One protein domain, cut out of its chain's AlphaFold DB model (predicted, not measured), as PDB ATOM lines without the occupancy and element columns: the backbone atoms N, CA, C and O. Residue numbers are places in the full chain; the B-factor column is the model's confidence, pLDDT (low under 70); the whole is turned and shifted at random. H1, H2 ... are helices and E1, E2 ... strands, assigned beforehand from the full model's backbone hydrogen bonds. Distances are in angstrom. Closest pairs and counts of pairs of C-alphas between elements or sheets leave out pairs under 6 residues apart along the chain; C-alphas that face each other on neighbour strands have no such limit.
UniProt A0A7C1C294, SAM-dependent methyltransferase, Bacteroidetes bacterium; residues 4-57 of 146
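This is residues 4 to 57 of the 146 residues of the protein "SAM-dependent methyltransferase" of Bacteroidetes bacterium (UniProt A0A7C1C294). A small three-stranded sheet has helix H3 over one face and its other face bare; H1 packs on H3, and residues 25 to 30 stick out beyond H3, away from the sheet. The class is mixed: 54 residues are printed, with three named helices and three named strands in the order E1 H1 H2 H3 E2 E3. The mixed sheet runs E1 E3 E2; the whole is compact, radius of gyration of the C-alphas 11.1 A, and flat, 27 by 26 by 12 A.

Look first at E3, residues 51 to 56: E1, residues 4 to 8, is its parallel neighbour, with N 5 and O 52 within hydrogen-bond range at 2.8 A. E2, residues 45 to 48, makes an antiparallel hairpin with E3; see N 53 and O 45, 2.8 A. H3, residues 31 to 39, is on the sheet at a height of 9.7 A, the closest C-alphas to E2 being Val 33 and Ile 47, 6.5 A. H1, residues 15 to 19, touches H3 at C-alphas 15 and 38, the closest, 6.4 A. H2, residues 23 to 26, is close to H3 but not clearly touching, closest C-alphas 24 and 31, 5.3 A. Every O i to N i+4 pair in H1 and H3 is within hydrogen-bond range; H2 is too short for one.

Find C-alpha 4 at (154.486, 193.057, 151.249), where E1 begins its 13.6 A. H3 runs 12.2 A; E3 runs 16.6 A to C-alpha 56 at (150.623, 186.607, 162.592).

The farthest C-alphas, Leu 10 and Asn 28, are 28.3 A apart. The printed part has no cut and no long link, and no printed residue is under pLDDT 70.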
ATOM      1  N   GLU A   4     155.042 194.124 150.421       97.56
ATOM      2  CA  GLU A   4     154.486 193.057 151.249       97.56
ATOM      3  C   GLU A   4     155.029 193.198 152.670       97.56
ATOM      4  O   GLU A   4     156.236 193.126 152.897       97.56
ATOM      5  N   TYR A   5     154.136 193.437 153.625       97.94
ATOM      6  CA  TYR A   5     154.487 193.661 155.019       97.94
ATOM      7  C   TYR A   5     153.959 192.520 155.879       97.94
ATOM      8  O   TYR A   5     152.755 192.259 155.918       97.94
ATOM      9  N   GLN A   6     154.857 191.859 156.602       97.75
ATOM     10  CA  GLN A   6     154.503 190.835 157.577       97.75
ATOM     11  C   GLN A   6     154.820 191.339 158.981       97.75
ATOM     12  O   GLN A   6     155.896 191.881 159.230       97.75
ATOM     13  N   SER A   7     153.876 191.168 159.900       97.12
ATOM     14  CA  SER A   7     154.035 191.506 161.313       97.12
ATOM     15  C   SER A   7     153.758 190.286 162.173       97.12
ATOM     16  O   SER A   7     152.882 189.486 161.851       97.12
ATOM     17  N   VAL A   8     154.460 190.177 163.293       96.88
ATOM     18  CA  VAL A   8     154.233 189.152 164.317       96.88
ATOM     19  C   VAL A   8     153.831 189.878 165.591       96.88
ATOM     20  O   VAL A   8     154.591 190.706 166.084       96.88
ATOM     21  N   GLU A   9     152.624 189.625 166.081       94.56
ATOM     22  CA  GLU A   9     152.064 190.297 167.253       94.56
ATOM     23  C   GLU A   9     151.279 189.283 168.081       94.56
ATOM     24  O   GLU A   9     150.292 188.725 167.614       94.56
ATOM     25  N   LEU A  10     151.706 189.046 169.319       93.56
ATOM     26  CA  LEU A  10     151.066 188.061 170.189       93.56
ATOM     27  C   LEU A  10     149.733 188.579 170.750       93.56
ATOM     28  O   LEU A  10     148.827 187.785 170.997       93.56
ATOM     29  N   TYR A  11     149.598 189.899 170.919       93.25
ATOM     30  CA  TYR A  11     148.412 190.534 171.494       93.25
ATOM     31  C   TYR A  11     147.903 191.679 170.605       93.25
ATOM     32  O   TYR A  11     148.072 192.853 170.948       93.25
ATOM     33  N   PRO A  12     147.267 191.375 169.456       93.94
ATOM     34  CA  PRO A  12     146.791 192.407 168.545       93.94
ATOM     35  C   PRO A  12     145.819 193.377 169.222       93.94
ATOM     36  O   PRO A  12     144.899 192.975 169.938       93.94
ATOM     37  N   VAL A  13     145.989 194.671 168.950       94.00
ATOM     38  CA  VAL A  13     145.082 195.715 169.440       94.00
ATOM     39  C   VAL A  13     143.677 195.471 168.889       94.00
ATOM     40  O   VAL A  13     143.481 195.398 167.673       94.00
ATOM     41  N   SER A  14     142.688 195.376 169.781       94.31
ATOM     42  CA  SER A  14     141.291 195.193 169.387       94.31
ATOM     43  C   SER A  14     140.765 196.403 168.614       94.31
ATOM     44  O   SER A  14     141.219 197.534 168.804       94.31
ATOM     45  N   LEU A  15     139.749 196.196 167.772       94.38
ATOM     46  CA  LEU A  15     139.113 197.308 167.059       94.38
ATOM     47  C   LEU A  15     138.477 198.332 167.992       94.38
ATOM     48  O   LEU A  15     138.449 199.511 167.656       94.38
ATOM     49  N   GLU A  16     137.995 197.904 169.155       95.94
ATOM     50  CA  GLU A  16     137.455 198.810 170.165       95.94
ATOM     51  C   GLU A  16     138.529 199.787 170.658       95.94
ATOM     52  O   GLU A  16     138.311 201.000 170.675       95.94
ATOM     53  N   VAL A  17     139.720 199.277 170.996       96.19
ATOM     54  CA  VAL A  17     140.852 200.117 171.402       96.19
ATOM     55  C   VAL A  17     141.316 200.975 170.228       96.19
ATOM     56  O   VAL A  17     141.476 202.185 170.385       96.19
ATOM     57  N   ALA A  18     141.460 200.388 169.037       95.69
ATOM     58  CA  ALA A  18     141.887 201.106 167.840       95.69
ATOM     59  C   ALA A  18     140.937 202.261 167.479       95.69
ATOM     60  O   ALA A  18     141.388 203.351 167.133       95.69
ATOM     61  N   ALA A  19     139.622 202.070 167.617       95.00
ATOM     62  CA  ALA A  19     138.608 203.085 167.329       95.00
ATOM     63  C   ALA A  19     138.697 204.324 168.233       95.00
ATOM     64  O   ALA A  19     138.211 205.391 167.848       95.00
ATOM     65  N   ARG A  20     139.329 204.191 169.408       96.81
ATOM     66  CA  ARG A  20     139.584 205.287 170.355       96.81
ATOM     67  C   ARG A  20     140.867 206.063 170.043       96.81
ATOM     68  O   ARG A  20     141.078 207.126 170.623       96.81
ATOM     69  N   LEU A  21     141.718 205.559 169.146       96.25
ATOM     70  CA  LEU A  21     142.956 206.222 168.739       96.25
ATOM     71  C   LEU A  21     142.673 207.321 167.709       96.25
ATOM     72  O   LEU A  21     141.779 207.219 166.870       96.25
ATOM     73  N   ASN A  22     143.476 208.383 167.742       95.88
ATOM     74  CA  ASN A  22     143.334 209.547 166.865       95.88
ATOM     75  C   ASN A  22     144.249 209.502 165.625       95.88
ATOM     76  O   ASN A  22     144.297 210.488 164.888       95.88
ATOM     77  N   TYR A  23     144.935 208.381 165.364       95.50
ATOM     78  CA  TYR A  23     145.858 208.230 164.231       95.50
ATOM     79  C   TYR A  23     145.247 208.593 162.870       95.50
ATOM     80  O   TYR A  23     145.904 209.334 162.142       95.50
ATOM     81  N   PRO A  24     143.996 208.200 162.533       96.00
ATOM     82  CA  PRO A  24     143.376 208.613 161.275       96.00
ATOM     83  C   PRO A  24     143.344 210.130 161.085       96.00
ATOM     84  O   PRO A  24     143.664 210.639 160.016       96.00
ATOM     85  N   ARG A  25     143.027 210.868 162.158       96.62
ATOM     86  CA  ARG A  25     143.018 212.334 162.152       96.62
ATOM     87  C   ARG A  25     144.436 212.901 162.089       96.62
ATOM     88  O   ARG A  25     144.679 213.801 161.298       96.62
ATOM     89  N   LEU A  26     145.348 212.397 162.926       97.19
ATOM     90  CA  LEU A  26     146.721 212.907 163.029       97.19
ATOM     91  C   LEU A  26     147.493 212.762 161.711       97.19
ATOM     92  O   LEU A  26     148.262 213.646 161.351       97.19
ATOM     93  N   LEU A  27     147.273 211.654 161.001       95.56
ATOM     94  CA  LEU A  27     147.944 211.329 159.744       95.56
ATOM     95  C   LEU A  27     147.137 211.742 158.505       95.56
ATOM     96  O   LEU A  27     147.565 211.456 157.392       95.56
ATOM     97  N   ASN A  28     145.979 212.391 158.689       95.56
ATOM     98  CA  ASN A  28     145.041 212.743 157.620       95.56
ATOM     99  C   ASN A  28     144.753 211.563 156.667       95.56
ATOM    100  O   ASN A  28     144.839 211.689 155.446       95.56
ATOM    101  N   MET A  29     144.455 210.394 157.238       93.62
ATOM    102  CA  MET A  29     144.192 209.167 156.487       93.62
ATOM    103  C   MET A  29     142.746 208.704 156.651       93.62
ATOM    104  O   MET A  29     142.107 208.943 157.680       93.62
ATOM    105  N   ASP A  30     142.251 207.975 155.652       94.75
ATOM    106  CA  ASP A  30     140.940 207.341 155.730       94.75
ATOM    107  C   ASP A  30     140.895 206.343 156.901       94.75
ATOM    108  O   ASP A  30     141.724 205.434 157.035       94.75
ATOM    109  N   LYS A  31     139.881 206.507 157.755       95.62
ATOM    110  CA  LYS A  31     139.623 205.638 158.901       95.62
ATOM    111  C   LYS A  31     139.394 204.186 158.478       95.62
ATOM    112  O   LYS A  31     139.766 203.285 159.224       95.62
ATOM    113  N   GLN A  32     138.829 203.947 157.293       94.81
ATOM    114  CA  GLN A  32     138.596 202.593 156.794       94.81
ATOM    115  C   GLN A  32     139.905 201.857 156.512       94.81
ATOM    116  O   GLN A  32     140.030 200.686 156.862       94.81
ATOM    117  N   VAL A  33     140.923 202.547 155.986       95.19
ATOM    118  CA  VAL A  33     142.268 201.970 155.814       95.19
ATOM    119  C   VAL A  33     142.864 201.606 157.175       95.19
ATOM    120  O   VAL A  33     143.392 200.509 157.354       95.19
ATOM    121  N   PHE A  34     142.720 202.489 158.167       96.06
ATOM    122  CA  PHE A  34     143.184 202.234 159.531       96.06
ATOM    123  C   PHE A  34     142.513 201.008 160.162       96.06
ATOM    124  O   PHE A  34     143.190 200.159 160.744       96.06
ATOM    125  N   TYR A  35     141.197 200.872 160.011       95.81
ATOM    126  CA  TYR A  35     140.454 199.714 160.504       95.81
ATOM    127  C   TYR A  35     140.789 198.427 159.758       95.81
ATOM    128  O   TYR A  35     140.986 197.404 160.410       95.81
ATOM    129  N   LYS A  36     140.965 198.487 158.434       95.75
ATOM    130  CA  LYS A  36     141.400 197.350 157.615       95.75
ATOM    131  C   LYS A  36     142.747 196.800 158.095       95.75
ATOM    132  O   LYS A  36     142.896 195.591 158.250       95.75
ATOM    133  N   MET A  37     143.695 197.678 158.442       95.88
ATOM    134  CA  MET A  37     144.971 197.266 159.047       95.88
ATOM    135  C   MET A  37     144.788 196.577 160.408       95.88
ATOM    136  O   MET A  37     145.508 195.629 160.715       95.88
ATOM    137  N   HIS A  38     143.835 197.016 161.234       95.69
ATOM    138  CA  HIS A  38     143.573 196.404 162.544       95.69
ATOM    139  C   HIS A  38     142.804 195.079 162.434       95.69
ATOM    140  O   HIS A  38     143.104 194.159 163.189       95.69
ATOM    141  N   GLN A  39     141.911 194.949 161.453       94.38
ATOM    142  CA  GLN A  39     141.164 193.726 161.125       94.38
ATOM    143  C   GLN A  39     141.998 192.642 160.446       94.38
ATOM    144  O   GLN A  39     141.641 191.471 160.534       94.38
ATOM    145  N   CYS A  40     143.080 193.023 159.762       94.81
ATOM    146  CA  CYS A  40     144.006 192.077 159.149       94.81
ATOM    147  C   CYS A  40     144.468 191.023 160.176       94.81
ATOM    148  O   CYS A  40     144.680 191.335 161.350       94.81
ATOM    149  N   GLY A  41     144.622 189.779 159.731       93.81
ATOM    150  CA  GLY A  41     145.060 188.655 160.553       93.81
ATOM    151  C   GLY A  41     146.088 187.809 159.814       93.81
ATOM    152  O   GLY A  41     146.890 188.334 159.041       93.81
ATOM    153  N   ASN A  42     146.038 186.493 160.025       93.88
ATOM    154  CA  ASN A  42     146.997 185.555 159.436       93.88
ATOM    155  C   ASN A  42     146.930 185.495 157.902       93.88
ATOM    156  O   ASN A  42     147.884 185.037 157.288       93.88
ATOM    157  N   GLU A  43     145.841 185.950 157.282       94.19
ATOM    158  CA  GLU A  43     145.703 186.009 155.827       94.19
ATOM    159  C   GLU A  43     146.232 187.332 155.267       94.19
ATOM    160  O   GLU A  43     145.961 188.417 155.800       94.19
ATOM    161  N   LYS A  44     146.954 187.247 154.143       95.62
ATOM    162  CA  LYS A  44     147.449 188.431 153.439       95.62
ATOM    163  C   LYS A  44     146.270 189.281 152.969       95.62
ATOM    164  O   LYS A  44     145.420 188.836 152.205       95.62
ATOM    165  N   THR A  45     146.247 190.527 153.417       97.00
ATOM    166  CA  THR A  45     145.188 191.496 153.154       97.00
ATOM    167  C   THR A  45     145.763 192.652 152.349       97.00
ATOM    168  O   THR A  45     146.688 193.324 152.799       97.00
ATOM    169  N   ASP A  46     145.208 192.921 151.169       96.75
ATOM    170  CA  ASP A  46     145.480 194.166 150.446       96.75
ATOM    171  C   ASP A  46     145.025 195.349 151.312       96.75
ATOM    172  O   ASP A  46     143.868 195.393 151.713       96.75
ATOM    173  N   ILE A  47     145.900 196.286 151.660       96.50
ATOM    174  CA  ILE A  47     145.531 197.502 152.405       96.50
ATOM    175  C   ILE A  47     145.313 198.658 151.431       96.50
ATOM    176  O   ILE A  47     144.359 199.424 151.580       96.50
ATOM    177  N   SER A  48     146.173 198.736 150.421       92.69
ATOM    178  CA  SER A  48     146.053 199.587 149.243       92.69
ATOM    179  C   SER A  48     146.621 198.835 148.040       92.69
ATOM    180  O   SER A  48     147.409 197.911 148.223       92.69
ATOM    181  N   GLY A  49     146.355 199.300 146.815       92.44
ATOM    182  CA  GLY A  49     146.850 198.655 145.585       92.44
ATOM    183  C   GLY A  49     148.381 198.576 145.418       92.44
ATOM    184  O   GLY A  49     148.859 198.155 144.369       92.44
ATOM    185  N   TYR A  50     149.161 199.002 146.414       95.69
ATOM    186  CA  TYR A  50     150.618 198.878 146.471       95.69
ATOM    187  C   TYR A  50     151.137 198.398 147.838       95.69
ATOM    188  O   TYR A  50     152.352 198.334 148.023       95.69
ATOM    189  N   PHE A  51     150.264 198.067 148.795       97.06
ATOM    190  CA  PHE A  51     150.649 197.618 150.133       97.06
ATOM    191  C   PHE A  51     149.741 196.487 150.611       97.06
ATOM    192  O   PHE A  51     148.546 196.689 150.832       97.06
ATOM    193  N   ALA A  52     150.323 195.315 150.839       97.81
ATOM    194  CA  ALA A  52     149.654 194.177 151.450       97.81
ATOM    195  C   ALA A  52     150.208 193.925 152.856       97.81
ATOM    196  O   ALA A  52     151.416 194.000 153.074       97.81
ATOM    197  N   LEU A  53     149.324 193.609 153.800       98.06
ATOM    198  CA  LEU A  53     149.658 193.326 155.192       98.06
ATOM    199  C   LEU A  53     149.239 191.904 155.558       98.06
ATOM    200  O   LEU A  53     148.141 191.470 155.221       98.06
ATOM    201  N   GLN A  54     150.088 191.209 156.299       97.38
ATOM    202  CA  GLN A  54     149.774 189.954 156.971       97.38
ATOM    203  C   GLN A  54     150.227 190.070 158.426       97.38
ATOM    204  O   GLN A  54     151.351 190.499 158.696       97.38
ATOM    205  N   LYS A  55     149.357 189.727 159.377       96.69
ATOM    206  CA  LYS A  55     149.657 189.805 160.810       96.69
ATOM    207  C   LYS A  55     149.494 188.442 161.459       96.69
ATOM    208  O   LYS A  55     148.379 187.964 161.646       96.69
ATOM    209  N   TYR A  56     150.609 187.855 161.856       96.31
ATOM    210  CA  TYR A  56     150.623 186.607 162.592       96.31
ATOM    211  C   TYR A  56     150.315 186.852 164.064       96.31
ATOM    212  O   TYR A  56     151.082 187.526 164.753       96.31
ATOM    213  N   SER A  57     149.205 186.286 164.543       95.12
ATOM    214  CA  SER A  57     148.787 186.399 165.946       95.12
ATOM    215  C   SER A  57     149.491 185.365 166.834       95.12
ATOM    216  O   SER A  57     148.844 184.480 167.392       95.12
TER     217      SER A  57